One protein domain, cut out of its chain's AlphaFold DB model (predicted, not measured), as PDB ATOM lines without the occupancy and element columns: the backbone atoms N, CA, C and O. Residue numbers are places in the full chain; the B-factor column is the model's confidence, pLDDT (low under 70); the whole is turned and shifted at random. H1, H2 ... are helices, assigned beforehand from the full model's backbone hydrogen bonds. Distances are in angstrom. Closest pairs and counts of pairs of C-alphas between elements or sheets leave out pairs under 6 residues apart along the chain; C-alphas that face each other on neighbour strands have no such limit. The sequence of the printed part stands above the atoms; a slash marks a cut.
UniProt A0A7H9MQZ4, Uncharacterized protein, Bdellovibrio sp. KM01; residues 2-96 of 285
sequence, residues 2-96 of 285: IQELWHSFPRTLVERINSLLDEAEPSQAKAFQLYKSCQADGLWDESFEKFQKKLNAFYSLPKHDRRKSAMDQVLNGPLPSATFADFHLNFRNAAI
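AT A GLANCE: This is residues 2 to 96 of the 285 residues of an uncharacterized protein of Bdellovibrio sp. KM01 (UniProt A0A7H9MQZ4). A small compact head, built round the helices H3, H4, H5 and H6, has a helical arm on one side: residues 2 to 17, which hold H1 and residues 9 to 17 of the longest helix, H2, stick out and make the length. In the head H4 packs on H3 and on H5, with the short H6 close to H3 and H5, and the last stretch, residues 86 to 96, folds back to the link after H2. The printed part has 95 residues, with six named helices, H1 to H6 in order along the chain, and no named strand: the class is all helix. The whole is loose, with a radius of gyration of the C-alphas of 16.0 A, and spans 55 by 24 by 21 A.

HOW THE PARTS SIT: Begin with H2, residues 9 to 23. It meets H1, residues 2 to 7, only through their link. At its other end look at Glu 23: H2 is close to but not clearly touching H4, residues 48 to 60, the closest C-alphas being those of Glu 23 and Tyr 59, 7.9 A apart. H3, residues 28 to 40, touches H4 with its residues 31 to 35 alone; the closest C-alphas, of Tyr 35 and Phe 48, are 6.7 A apart. These two run opposite ways at a steep tilt of 68 degrees, only just short of perpendicular. H4 touches H5, residues 68 to 74, with its residues 54 to 58 alone, and the closest C-alphas, of Lys 54 and Val 74, are 6.6 A apart. They run opposite ways at a steep tilt of 45 degrees. H6, residues 81 to 85, is close to but not clearly touching H5, with the C-alphas of Lys 68 and Phe 84 the closest at 6.5 A. H3 and H5 are apart. Every O i to N i+4 pair is within hydrogen-bond range in H1, H3, H4, H5 and H6, and 9 of 11 are in H2.

IN THESE COORDINATES: Find C-alpha 9 at (-48.376, 30.218, 48.286); from there H2 runs 20.6 A to C-alpha 23 at (-36.749, 14.315, 54.380). H3 measures 18.4 A and H4 17.9 A. The last helix, H6, ends at C-alpha 85 at (-27.309, 7.679, 41.015).

THE WHOLE: Without the stretch that stands free, the body spans 33 by 23 by 21 A. Look at residues 25 to 26, which pair with residues 94 to 95, antiparallel. The printed part has no cut, no link between the helices is long, and no printed residue has a pLDDT under 70.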
ATOM      1  N   ILE A   2     -49.634  36.778  56.911       75.06
ATOM      2  CA  ILE A   2     -50.550  35.886  56.145       75.06
ATOM      3  C   ILE A   2     -50.690  36.303  54.671       75.06
ATOM      4  O   ILE A   2     -50.700  35.445  53.800       75.06
ATOM      5  N   GLN A   3     -50.745  37.605  54.377       77.00
ATOM      6  CA  GLN A   3     -50.821  38.099  52.993       77.00
ATOM      7  C   GLN A   3     -49.559  37.786  52.176       77.00
ATOM      8  O   GLN A   3     -49.667  37.441  51.008       77.00
ATOM      9  N   GLU A   4     -48.374  37.844  52.789       79.56
ATOM     10  CA  GLU A   4     -47.107  37.495  52.126       79.56
ATOM     11  C   GLU A   4     -47.001  35.984  51.884       79.56
ATOM     12  O   GLU A   4     -46.576  35.548  50.814       79.56
ATOM     13  N   LEU A   5     -47.438  35.179  52.862       85.38
ATOM     14  CA  LEU A   5     -47.524  33.723  52.725       85.38
ATOM     15  C   LEU A   5     -48.543  33.314  51.661       85.38
ATOM     16  O   LEU A   5     -48.312  32.356  50.936       85.38
ATOM     17  N   TRP A   6     -49.656  34.044  51.555       90.69
ATOM     18  CA  TRP A   6     -50.622  33.840  50.487       90.69
ATOM     19  C   TRP A   6     -50.029  34.218  49.135       90.69
ATOM     20  O   TRP A   6     -50.090  33.405  48.226       90.69
ATOM     21  N   HIS A   7     -49.389  35.387  49.014       88.56
ATOM     22  CA  HIS A   7     -48.771  35.837  47.761       88.56
ATOM     23  C   HIS A   7     -47.778  34.815  47.206       88.56
ATOM     24  O   HIS A   7     -47.780  34.534  46.015       88.56
ATOM     25  N   SER A   8     -46.977  34.208  48.083       90.19
ATOM     26  CA  SER A   8     -45.982  33.185  47.738       90.19
ATOM     27  C   SER A   8     -46.520  31.746  47.727       90.19
ATOM     28  O   SER A   8     -45.767  30.817  47.433       90.19
ATOM     29  N   PHE A   9     -47.809  31.540  48.014       94.06
ATOM     30  CA  PHE A   9     -48.376  30.218  48.286       94.06
ATOM     31  C   PHE A   9     -48.128  29.181  47.177       94.06
ATOM     32  O   PHE A   9     -47.614  28.116  47.522       94.06
ATOM     33  N   PRO A  10     -48.418  29.440  45.881       94.69
ATOM     34  CA  PRO A  10     -48.215  28.443  44.824       94.69
ATOM     35  C   PRO A  10     -46.778  27.923  44.771       94.69
ATOM     36  O   PRO A  10     -46.540  26.718  44.678       94.69
ATOM     37  N   ARG A  11     -45.814  28.835  44.918       92.88
ATOM     38  CA  ARG A  11     -44.389  28.520  44.922       92.88
ATOM     39  C   ARG A  11     -43.989  27.750  46.178       92.88
ATOM     40  O   ARG A  11     -43.392  26.683  46.075       92.88
ATOM     41  N   THR A  12     -44.347  28.256  47.357       94.00
ATOM     42  CA  THR A  12     -44.003  27.611  48.631       94.00
ATOM     43  C   THR A  12     -44.648  26.234  48.768       94.00
ATOM     44  O   THR A  12     -44.042  25.335  49.344       94.00
ATOM     45  N   LEU A  13     -45.851  26.032  48.225       96.12
ATOM     46  CA  LEU A  13     -46.499  24.725  48.172       96.12
ATOM     47  C   LEU A  13     -45.641  23.728  47.391       96.12
ATOM     48  O   LEU A  13     -45.343  22.651  47.897       96.12
ATOM     49  N   VAL A  14     -45.212  24.100  46.187       95.31
ATOM     50  CA  VAL A  14     -44.376  23.250  45.333       95.31
ATOM     51  C   VAL A  14     -43.016  22.969  45.973       95.31
ATOM     52  O   VAL A  14     -42.556  21.826  45.966       95.31
ATOM     53  N   GLU A  15     -42.383  23.983  46.563       94.25
ATOM     54  CA  GLU A  15     -41.126  23.824  47.303       94.25
ATOM     55  C   GLU A  15     -41.292  22.823  48.455       94.25
ATOM     56  O   GLU A  15     -40.482  21.908  48.585       94.25
ATOM     57  N   ARG A  16     -42.381  22.934  49.228       95.44
ATOM     58  CA  ARG A  16     -42.691  22.017  50.334       95.44
ATOM     59  C   ARG A  16     -43.038  20.606  49.876       95.44
ATOM     60  O   ARG A  16     -42.668  19.658  50.554       95.44
ATOM     61  N   ILE A  17     -43.741  20.443  48.752       96.06
ATOM     62  CA  ILE A  17     -44.007  19.116  48.177       96.06
ATOM     63  C   ILE A  17     -42.676  18.458  47.818       96.06
ATOM     64  O   ILE A  17     -42.409  17.346  48.256       96.06
ATOM     65  N   ASN A  18     -41.819  19.143  47.059       94.50
ATOM     66  CA  ASN A  18     -40.544  18.568  46.631       94.50
ATOM     67  C   ASN A  18     -39.576  18.344  47.802       94.50
ATOM     68  O   ASN A  18     -38.837  17.361  47.777       94.50
ATOM     69  N   SER A  19     -39.608  19.180  48.847       93.12
ATOM     70  CA  SER A  19     -38.778  18.981  50.041       93.12
ATOM     71  C   SER A  19     -39.156  17.731  50.838       93.12
ATOM     72  O   SER A  19     -38.333  17.250  51.609       93.12
ATOM     73  N   LEU A  20     -40.340  17.140  50.622       93.88
ATOM     74  CA  LEU A  20     -40.678  15.840  51.212       93.88
ATOM     75  C   LEU A  20     -39.682  14.750  50.792       93.88
ATOM     76  O   LEU A  20     -39.386  13.872  51.593       93.88
ATOM     77  N   LEU A  21     -39.123  14.814  49.577       92.62
ATOM     78  CA  LEU A  21     -38.078  13.879  49.132       92.62
ATOM     79  C   LEU A  21     -36.747  14.095  49.853       92.62
ATOM     80  O   LEU A  21     -35.945  13.169  49.969       92.62
ATOM     81  N   ASP A  22     -36.509  15.309  50.341       89.62
ATOM     82  CA  ASP A  22     -35.286  15.647  51.059       89.62
ATOM     83  C   ASP A  22     -35.330  15.070  52.478       89.62
ATOM     84  O   ASP A  22     -34.292  14.685  53.007       89.62
ATOM     85  N   GLU A  23     -36.518  14.924  53.062       87.19
ATOM     86  CA  GLU A  23     -36.749  14.315  54.380       87.19
ATOM     87  C   GLU A  23     -37.030  12.804  54.314       87.19
ATOM     88  O   GLU A  23     -37.066  12.139  55.345       87.19
ATOM     89  N   ALA A  24     -37.234  12.257  53.115       91.94
ATOM     90  CA  ALA A  24     -37.658  10.878  52.936       91.94
ATOM     91  C   ALA A  24     -36.538   9.846  53.096       91.94
ATOM     92  O   ALA A  24     -35.367  10.085  52.786       91.94
ATOM     93  N   GLU A  25     -36.960   8.641  53.470       92.50
ATOM     94  CA  GLU A  25     -36.159   7.421  53.416       92.50
ATOM     95  C   GLU A  25     -36.502   6.607  52.156       92.50
ATOM     96  O   GLU A  25     -37.571   6.786  51.567       92.50
ATOM     97  N   PRO A  26     -35.633   5.691  51.698       94.12
ATOM     98  CA  PRO A  26     -35.991   4.740  50.654       94.12
ATOM     99  C   PRO A  26     -37.108   3.804  51.132       94.12
ATOM    100  O   PRO A  26     -37.112   3.329  52.267       94.12
ATOM    101  N   SER A  27     -38.031   3.462  50.235       94.38
ATOM    102  CA  SER A  27     -39.005   2.399  50.478       94.38
ATOM    103  C   SER A  27     -38.301   1.056  50.694       94.38
ATOM    104  O   SER A  27     -37.180   0.847  50.230       94.38
ATOM    105  N   GLN A  28     -38.968   0.099  51.344       93.62
ATOM    106  CA  GLN A  28     -38.388  -1.232  51.586       93.62
ATOM    107  C   GLN A  28     -37.940  -1.919  50.287       93.62
ATOM    108  O   GLN A  28     -36.858  -2.500  50.225       93.62
ATOM    109  N   ALA A  29     -38.731  -1.787  49.217       93.88
ATOM    110  CA  ALA A  29     -38.373  -2.307  47.902       93.88
ATOM    111  C   ALA A  29     -37.107  -1.634  47.351       93.88
ATOM    112  O   ALA A  29     -36.217  -2.317  46.845       93.88
ATOM    113  N   LYS A  30     -36.992  -0.306  47.491       95.44
ATOM    114  CA  LYS A  30     -35.815   0.439  47.038       95.44
ATOM    115  C   LYS A  30     -34.576   0.109  47.866       95.44
ATOM    116  O   LYS A  30     -33.520  -0.132  47.294       95.44
ATOM    117  N   ALA A  31     -34.705   0.036  49.188       95.69
ATOM    118  CA  ALA A  31     -33.625  -0.355  50.087       95.69
ATOM    119  C   ALA A  31     -33.088  -1.753  49.741       95.69
ATOM    120  O   ALA A  31     -31.876  -1.949  49.662       95.69
ATOM    121  N   PHE A  32     -33.980  -2.707  49.462       95.38
ATOM    122  CA  PHE A  32     -33.589  -4.056  49.057       95.38
ATOM    123  C   PHE A  32     -32.929  -4.098  47.670       95.38
ATOM    124  O   PHE A  32     -31.951  -4.820  47.478       95.38
ATOM    125  N   GLN A  33     -33.413  -3.302  46.712       95.44
ATOM    126  CA  GLN A  33     -32.757  -3.147  45.410       95.44
ATOM    127  C   GLN A  33     -31.334  -2.598  45.560       95.44
ATOM    128  O   GLN A  33     -30.405  -3.175  45.007       95.44
ATOM    129  N   LEU A  34     -31.151  -1.535  46.351       94.88
ATOM    130  CA  LEU A  34     -29.836  -0.941  46.608       94.88
ATOM    131  C   LEU A  34     -28.883  -1.935  47.273       94.88
ATOM    132  O   LEU A  34     -27.726  -2.033  46.870       94.88
ATOM    133  N   TYR A  35     -29.380  -2.709  48.240       95.06
ATOM    134  CA  TYR A  35     -28.625  -3.797  48.858       95.06
ATOM    135  C   TYR A  35     -28.133  -4.797  47.808       95.06
ATOM    136  O   TYR A  35     -26.943  -5.091  47.755       95.06
ATOM    137  N   LYS A  36     -29.021  -5.277  46.929       94.75
ATOM    138  CA  LYS A  36     -28.655  -6.234  45.878       94.75
ATOM    139  C   LYS A  36     -27.657  -5.672  44.873       94.75
ATOM    140  O   LYS A  36     -26.734  -6.395  44.510       94.75
ATOM    141  N   SER A  37     -27.791  -4.405  44.485       92.38
ATOM    142  CA  SER A  37     -26.800  -3.736  43.637       92.38
ATOM    143  C   SER A  37     -25.436  -3.658  44.328       92.38
ATOM    144  O   SER A  37     -24.434  -4.037  43.736       92.38
ATOM    145  N   CYS A  38     -25.390  -3.272  45.609       91.38
ATOM    146  CA  CYS A  38     -24.133  -3.215  46.364       91.38
ATOM    147  C   CYS A  38     -23.487  -4.600  46.539       91.38
ATOM    148  O   CYS A  38     -22.264  -4.703  46.498       91.38
ATOM    149  N   GLN A  39     -24.281  -5.668  46.698       92.38
ATOM    150  CA  GLN A  39     -23.762  -7.043  46.723       92.38
ATOM    151  C   GLN A  39     -23.176  -7.461  45.369       92.38
ATOM    152  O   GLN A  39     -22.103  -8.055  45.325       92.38
ATOM    153  N   ALA A  40     -23.874  -7.161  44.269       90.62
ATOM    154  CA  ALA A  40     -23.419  -7.495  42.920       90.62
ATOM    155  C   ALA A  40     -22.115  -6.768  42.554       90.62
ATOM    156  O   ALA A  40     -21.240  -7.362  41.928       90.62
ATOM    157  N   ASP A  41     -21.965  -5.525  43.018       88.25
ATOM    158  CA  ASP A  41     -20.763  -4.705  42.833       88.25
ATOM    159  C   ASP A  41     -19.628  -5.066  43.820       88.25
ATOM    160  O   ASP A  41     -18.559  -4.458  43.782       88.25
ATOM    161  N   GLY A  42     -19.833  -6.039  44.720       88.69
ATOM    162  CA  GLY A  42     -18.839  -6.456  45.715       88.69
ATOM    163  C   GLY A  42     -18.562  -5.421  46.814       88.69
ATOM    164  O   GLY A  42     -17.544  -5.504  47.492       88.69
ATOM    165  N   LEU A  43     -19.457  -4.444  46.992       89.50
ATOM    166  CA  LEU A  43     -19.347  -3.356  47.973       89.50
ATOM    167  C   LEU A  43     -19.951  -3.711  49.336       89.50
ATOM    168  O   LEU A  43     -19.811  -2.952  50.293       89.50
ATOM    169  N   TRP A  44     -20.685  -4.820  49.417       92.31
ATOM    170  CA  TRP A  44     -21.335  -5.261  50.642       92.31
ATOM    171  C   TRP A  44     -21.478  -6.783  50.684       92.31
ATOM    172  O   TRP A  44     -22.011  -7.386  49.753       92.31
ATOM    173  N   ASP A  45     -21.066  -7.402  51.784       91.56
ATOM    174  CA  ASP A  45     -21.090  -8.853  52.008       91.56
ATOM    175  C   ASP A  45     -21.918  -9.271  53.239       91.56
ATOM    176  O   ASP A  45     -22.253 -10.447  53.399       91.56
ATOM    177  N   GLU A  46     -22.312  -8.318  54.089       93.19
ATOM    178  CA  GLU A  46     -23.089  -8.578  55.302       93.19
ATOM    179  C   GLU A  46     -24.613  -8.679  55.055       93.19
ATOM    180  O   GLU A  46     -25.111  -8.530  53.938       93.19
ATOM    181  N   SER A  47     -25.392  -8.901  56.122       95.12
ATOM    182  CA  SER A  47     -26.851  -9.051  56.040       95.12
ATOM    183  C   SER A  47     -27.586  -7.760  55.646       95.12
ATOM    184  O   SER A  47     -27.079  -6.643  55.812       95.12
ATOM    185  N   PHE A  48     -28.826  -7.915  55.169       95.25
ATOM    186  CA  PHE A  48     -29.687  -6.794  54.790       95.25
ATOM    187  C   PHE A  48     -29.997  -5.870  55.976       95.25
ATOM    188  O   PHE A  48     -30.012  -4.658  55.809       95.25
ATOM    189  N   GLU A  49     -30.176  -6.401  57.185       95.31
ATOM    190  CA  GLU A  49     -30.487  -5.604  58.378       95.31
ATOM    191  C   GLU A  49     -29.342  -4.643  58.725       95.31
ATOM    192  O   GLU A  49     -29.566  -3.488  59.098       95.31
ATOM    193  N   LYS A  50     -28.093  -5.103  58.568       94.19
ATOM    194  CA  LYS A  50     -26.912  -4.259  58.778       94.19
ATOM    195  C   LYS A  50     -26.793  -3.193  57.693       94.19
ATOM    196  O   LYS A  50     -26.530  -2.035  58.026       94.19
ATOM    197  N   PHE A  51     -27.054  -3.556  56.435       94.38
ATOM    198  CA  PHE A  51     -27.099  -2.601  55.328       94.38
ATOM    199  C   PHE A  51     -28.176  -1.539  55.556       94.38
ATOM    200  O   PHE A  51     -27.898  -0.348  55.481       94.38
ATOM    201  N   GLN A  52     -29.390  -1.951  55.917       93.81
ATOM    202  CA  GLN A  52     -30.515  -1.058  56.170       93.81
ATOM    203  C   GLN A  52     -30.217  -0.076  57.304       93.81
ATOM    204  O   GLN A  52     -30.496   1.111  57.173       93.81
ATOM    205  N   LYS A  53     -29.571  -0.518  58.389       93.88
ATOM    206  CA  LYS A  53     -29.154   0.388  59.471       93.88
ATOM    207  C   LYS A  53     -28.189   1.474  58.979       93.88
ATOM    208  O   LYS A  53     -28.299   2.629  59.383       93.88
ATOM    209  N   LYS A  54     -27.240   1.106  58.116       93.62
ATOM    210  CA  LYS A  54     -26.285   2.034  57.499       93.62
ATOM    211  C   LYS A  54     -26.959   2.972  56.497       93.62
ATOM    212  O   LYS A  54     -26.675   4.167  56.496       93.62
ATOM    213  N   LEU A  55     -27.893   2.445  55.711       94.38
ATOM    214  CA  LEU A  55     -28.694   3.195  54.754       94.38
ATOM    215  C   LEU A  55     -29.548   4.253  55.462       94.38
ATOM    216  O   LEU A  55     -29.500   5.422  55.096       94.38
ATOM    217  N   ASN A  56     -30.252   3.878  56.530       92.81
ATOM    218  CA  ASN A  56     -31.058   4.808  57.320       92.81
ATOM    219  C   ASN A  56     -30.185   5.899  57.954       92.81
ATOM    220  O   ASN A  56     -30.552   7.069  57.937       92.81
ATOM    221  N   ALA A  57     -28.992   5.549  58.447       91.88
ATOM    222  CA  ALA A  57     -28.044   6.546  58.941       91.88
ATOM    223  C   ALA A  57     -27.631   7.539  57.838       91.88
ATOM    224  O   ALA A  57     -27.597   8.741  58.088       91.88
ATOM    225  N   PHE A  58     -27.392   7.071  56.609       93.75
ATOM    226  CA  PHE A  58     -27.096   7.944  55.471       93.75
ATOM    227  C   PHE A  58     -28.269   8.877  55.125       93.75
ATOM    228  O   PHE A  58     -28.060  10.077  54.958       93.75
ATOM    229  N   TYR A  59     -29.507   8.372  55.076       92.56
ATOM    230  CA  TYR A  59     -30.684   9.209  54.802       92.56
ATOM    231  C   TYR A  59     -31.091  10.105  55.981       92.56
ATOM    232  O   TYR A  59     -31.732  11.126  55.763       92.56
ATOM    233  N   SER A  60     -30.641   9.827  57.207       89.81
ATOM    234  CA  SER A  60     -30.817  10.750  58.339       89.81
ATOM    235  C   SER A  60     -29.973  12.028  58.223       89.81
ATOM    236  O   SER A  60     -30.269  13.027  58.879       89.81
ATOM    237  N   LEU A  61     -28.936  12.026  57.375       89.56
ATOM    238  CA  LEU A  61     -28.121  13.212  57.113       89.56
ATOM    239  C   LEU A  61     -28.921  14.261  56.326       89.56
ATOM    240  O   LEU A  61     -29.744  13.892  55.486       89.56
ATOM    241  N   PRO A  62     -28.639  15.563  56.498       88.50
ATOM    242  CA  PRO A  62     -29.165  16.598  55.615       88.50
ATOM    243  C   PRO A  62     -28.801  16.338  54.147       88.50
ATOM    244  O   PRO A  62     -27.692  15.901  53.837       88.50
ATOM    245  N   LYS A  63     -29.690  16.675  53.203       86.25
ATOM    246  CA  LYS A  63     -29.475  16.436  51.760       86.25
ATOM    247  C   LYS A  63     -28.130  16.941  51.219       86.25
ATOM    248  O   LYS A  63     -27.539  16.287  50.366       86.25
ATOM    249  N   HIS A  64     -27.629  18.078  51.705       86.31
ATOM    250  CA  HIS A  64     -26.353  18.646  51.250       86.31
ATOM    251  C   HIS A  64     -25.116  17.842  51.697       86.31
ATOM    252  O   HIS A  64     -24.044  17.990  51.093       86.31
ATOM    253  N   ASP A  65     -25.284  16.975  52.699       88.56
ATOM    254  CA  ASP A  65     -24.266  16.072  53.240       88.56
ATOM    255  C   ASP A  65     -24.376  14.649  52.673       88.56
ATOM    256  O   ASP A  65     -23.411  13.886  52.738       88.56
ATOM    257  N   ARG A  66     -25.504  14.301  52.031       89.62
ATOM    258  CA  ARG A  66     -25.738  13.020  51.332       89.62
ATOM    259  C   ARG A  66     -24.958  12.927  50.017       89.62
ATOM    260  O   ARG A  66     -25.517  12.791  48.931       89.62
ATOM    261  N   ARG A  67     -23.636  13.035  50.100       91.38
ATOM    262  CA  ARG A  67     -22.726  12.972  48.952       91.38
ATOM    263  C   ARG A  67     -22.215  11.554  48.758       91.38
ATOM    264  O   ARG A  67     -22.101  10.791  49.714       91.38
ATOM    265  N   LYS A  68     -21.793  11.251  47.532       91.62
ATOM    266  CA  LYS A  68     -21.152   9.980  47.178       91.62
ATOM    267  C   LYS A  68     -20.032   9.604  48.150       91.62
ATOM    268  O   LYS A  68     -20.008   8.485  48.632       91.62
ATOM    269  N   SER A  69     -19.177  10.561  48.514       90.06
ATOM    270  CA  SER A  69     -18.076  10.344  49.461       90.06
ATOM    271  C   SER A  69     -18.537   9.873  50.843       90.06
ATOM    272  O   SER A  69     -17.835   9.099  51.483       90.06
ATOM    273  N   ALA A  70     -19.702  10.328  51.312       89.62
ATOM    274  CA  ALA A  70     -20.271   9.861  52.572       89.62
ATOM    275  C   ALA A  70     -20.781   8.418  52.436       89.62
ATOM    276  O   ALA A  70     -20.573   7.611  53.335       89.62
ATOM    277  N   MET A  71     -21.375   8.063  51.293       91.19
ATOM    278  CA  MET A  71     -21.786   6.680  51.029       91.19
ATOM    279  C   MET A  71     -20.583   5.743  50.835       91.19
ATOM    280  O   MET A  71     -20.597   4.631  51.350       91.19
ATOM    281  N   ASP A  72     -19.516   6.205  50.175       89.00
ATOM    282  CA  ASP A  72     -18.261   5.458  50.019       89.00
ATOM    283  C   ASP A  72     -17.675   5.087  51.399       89.00
ATOM    284  O   ASP A  72     -17.234   3.960  51.618       89.00
ATOM    285  N   GLN A  73     -17.731   6.013  52.368       87.81
ATOM    286  CA  GLN A  73     -17.333   5.753  53.760       87.81
ATOM    287  C   GLN A  73     -18.256   4.750  54.455       87.81
ATOM    288  O   GLN A  73     -17.793   3.913  55.223       87.81
ATOM    289  N   VAL A  74     -19.563   4.820  54.196       88.50
ATOM    290  CA  VAL A  74     -20.547   3.889  54.764       88.50
ATOM    291  C   VAL A  74     -20.337   2.461  54.253       88.50
ATOM    292  O   VAL A  74     -20.485   1.517  55.031       88.50
ATOM    293  N   LEU A  75     -19.981   2.313  52.974       87.94
ATOM    294  CA  LEU A  75     -19.726   1.032  52.306       87.94
ATOM    295  C   LEU A  75     -18.271   0.553  52.437       87.94
ATOM    296  O   LEU A  75     -17.953  -0.533  51.969       87.94
ATOM    297  N   ASN A  76     -17.384   1.338  53.061       85.19
ATOM    298  CA  ASN A  76     -15.940   1.076  53.131       85.19
ATOM    299  C   ASN A  76     -15.295   0.800  51.756       85.19
ATOM    300  O   ASN A  76     -14.346   0.023  51.651       85.19
ATOM    301  N   GLY A  77     -15.794   1.437  50.695       84.12
ATOM    302  CA  GLY A  77     -15.355   1.169  49.329       84.12
ATOM    303  C   GLY A  77     -15.846   2.215  48.328       84.12
ATOM    304  O   GLY A  77     -16.831   2.906  48.588       84.12
ATOM    305  N   PRO A  78     -15.162   2.374  47.181       88.56
ATOM    306  CA  PRO A  78     -15.549   3.351  46.174       88.56
ATOM    307  C   PRO A  78     -16.775   2.863  45.388       88.56
ATOM    308  O   PRO A  78     -16.669   2.004  44.517       88.56
ATOM    309  N   LEU A  79     -17.935   3.463  45.641       89.12
ATOM    310  CA  LEU A  79     -19.157   3.213  44.880       89.12
ATOM    311  C   LEU A  79     -19.015   3.804  43.465       89.12
ATOM    312  O   LEU A  79     -18.572   4.948  43.333       89.12
ATOM    313  N   PRO A  80     -19.385   3.109  42.380       88.31
ATOM    314  CA  PRO A  80     -19.436   3.720  41.055       88.31
ATOM    315  C   PRO A  80     -20.464   4.857  41.000       88.31
ATOM    316  O   PRO A  80     -21.544   4.764  41.579       88.31
ATOM    317  N   SER A  81     -20.174   5.937  40.269       87.75
ATOM    318  CA  SER A  81     -21.107   7.074  40.157       87.75
ATOM    319  C   SER A  81     -22.457   6.684  39.543       87.75
ATOM    320  O   SER A  81     -23.474   7.274  39.896       87.75
ATOM    321  N   ALA A  82     -22.472   5.682  38.657       86.56
ATOM    322  CA  ALA A  82     -23.700   5.127  38.090       86.56
ATOM    323  C   ALA A  82     -24.561   4.455  39.173       86.56
ATOM    324  O   ALA A  82     -25.726   4.807  39.316       86.56
ATOM    325  N   THR A  83     -23.969   3.589  40.002       86.81
ATOM    326  CA  THR A  83     -24.657   2.951  41.135       86.81
ATOM    327  C   THR A  83     -25.081   3.983  42.185       86.81
ATOM    328  O   THR A  83     -26.165   3.883  42.750       86.81
ATOM    329  N   PHE A  84     -24.284   5.034  42.425       90.94
ATOM    330  CA  PHE A  84     -24.675   6.114  43.340       90.94
ATOM    331  C   PHE A  84     -25.914   6.881  42.860       90.94
ATOM    332  O   PHE A  84     -26.726   7.299  43.683       90.94
ATOM    333  N   ALA A  85     -26.112   7.032  41.547       88.75
ATOM    334  CA  ALA A  85     -27.309   7.679  41.015       88.75
ATOM    335  C   ALA A  85     -28.599   6.937  41.408       88.75
ATOM    336  O   ALA A  85     -29.636   7.580  41.584       88.75
ATOM    337  N   ASP A  86     -28.530   5.620  41.631       89.94
ATOM    338  CA  ASP A  86     -29.671   4.838  42.104       89.94
ATOM    339  C   ASP A  86     -30.084   5.195  43.534       89.94
ATOM    340  O   ASP A  86     -31.227   4.934  43.903       89.94
ATOM    341  N   PHE A  87     -29.221   5.812  44.343       91.31
ATOM    342  CA  PHE A  87     -29.571   6.265  45.694       91.31
ATOM    343  C   PHE A  87     -30.451   7.524  45.680       91.31
ATOM    344  O   PHE A  87     -31.003   7.903  46.717       91.31
ATOM    345  N   HIS A  88     -30.629   8.180  44.532       91.50
ATOM    346  CA  HIS A  88     -31.565   9.290  44.431       91.50
ATOM    347  C   HIS A  88     -33.013   8.816  44.595       91.50
ATOM    348  O   HIS A  88     -33.477   7.863  43.956       91.50
ATOM    349  N   LEU A  89     -33.736   9.526  45.460       93.50
ATOM    350  CA  LEU A  89     -35.133   9.249  45.742       93.50
ATOM    351  C   LEU A  89     -36.060  10.041  44.820       93.50
ATOM    352  O   LEU A  89     -35.772  11.161  44.399       93.50
ATOM    353  N   ASN A  90     -37.199   9.432  44.533       94.81
ATOM    354  CA  ASN A  90     -38.354  10.009  43.869       94.81
ATOM    355  C   ASN A  90     -39.622   9.486  44.564       94.81
ATOM    356  O   ASN A  90     -39.570   8.539  45.345       94.81
ATOM    357  N   PHE A  91     -40.784  10.061  44.271       94.81
ATOM    358  CA  PHE A  91     -42.027   9.725  44.970       94.81
ATOM    359  C   PHE A  91     -42.501   8.276  44.775       94.81
ATOM    360  O   PHE A  91     -43.362   7.815  45.508       94.81
ATOM    361  N   ARG A  92     -41.942   7.510  43.829       93.00
ATOM    362  CA  ARG A  92     -42.273   6.079  43.681       93.00
ATOM    363  C   ARG A  92     -41.433   5.184  44.579       93.00
ATOM    364  O   ARG A  92     -41.853   4.081  44.916       93.00
ATOM    365  N   ASN A  93     -40.213   5.612  44.881       93.62
ATOM    366  CA  ASN A  93     -39.236   4.800  45.594       93.62
ATOM    367  C   ASN A  93     -38.918   5.338  46.997       93.62
ATOM    368  O   ASN A  93     -38.178   4.686  47.727       93.62
ATOM    369  N   ALA A  94     -39.494   6.480  47.372       94.25
ATOM    370  CA  ALA A  94     -39.397   7.087  48.687       94.25
ATOM    371  C   ALA A  94     -40.529   6.619  49.614       94.25
ATOM    372  O   ALA A  94     -41.672   6.440  49.195       94.25
ATOM    373  N   ALA A  95     -40.213   6.462  50.893       93.69
ATOM    374  CA  ALA A  95     -41.166   6.366  51.983       93.69
ATOM    375  C   ALA A  95     -41.326   7.761  52.605       93.69
ATOM    376  O   ALA A  95     -40.449   8.236  53.325       93.69
ATOM    377  N   ILE A  96     -42.436   8.430  52.286       93.56
ATOM    378  CA  ILE A  96     -42.768   9.745  52.845       93.56
ATOM    379  C   ILE A  96     -43.477   9.565  54.189       93.56
ATOM    380  O   ILE A  96     -44.431   8.791  54.289       93.56
TER     381      ILE A  96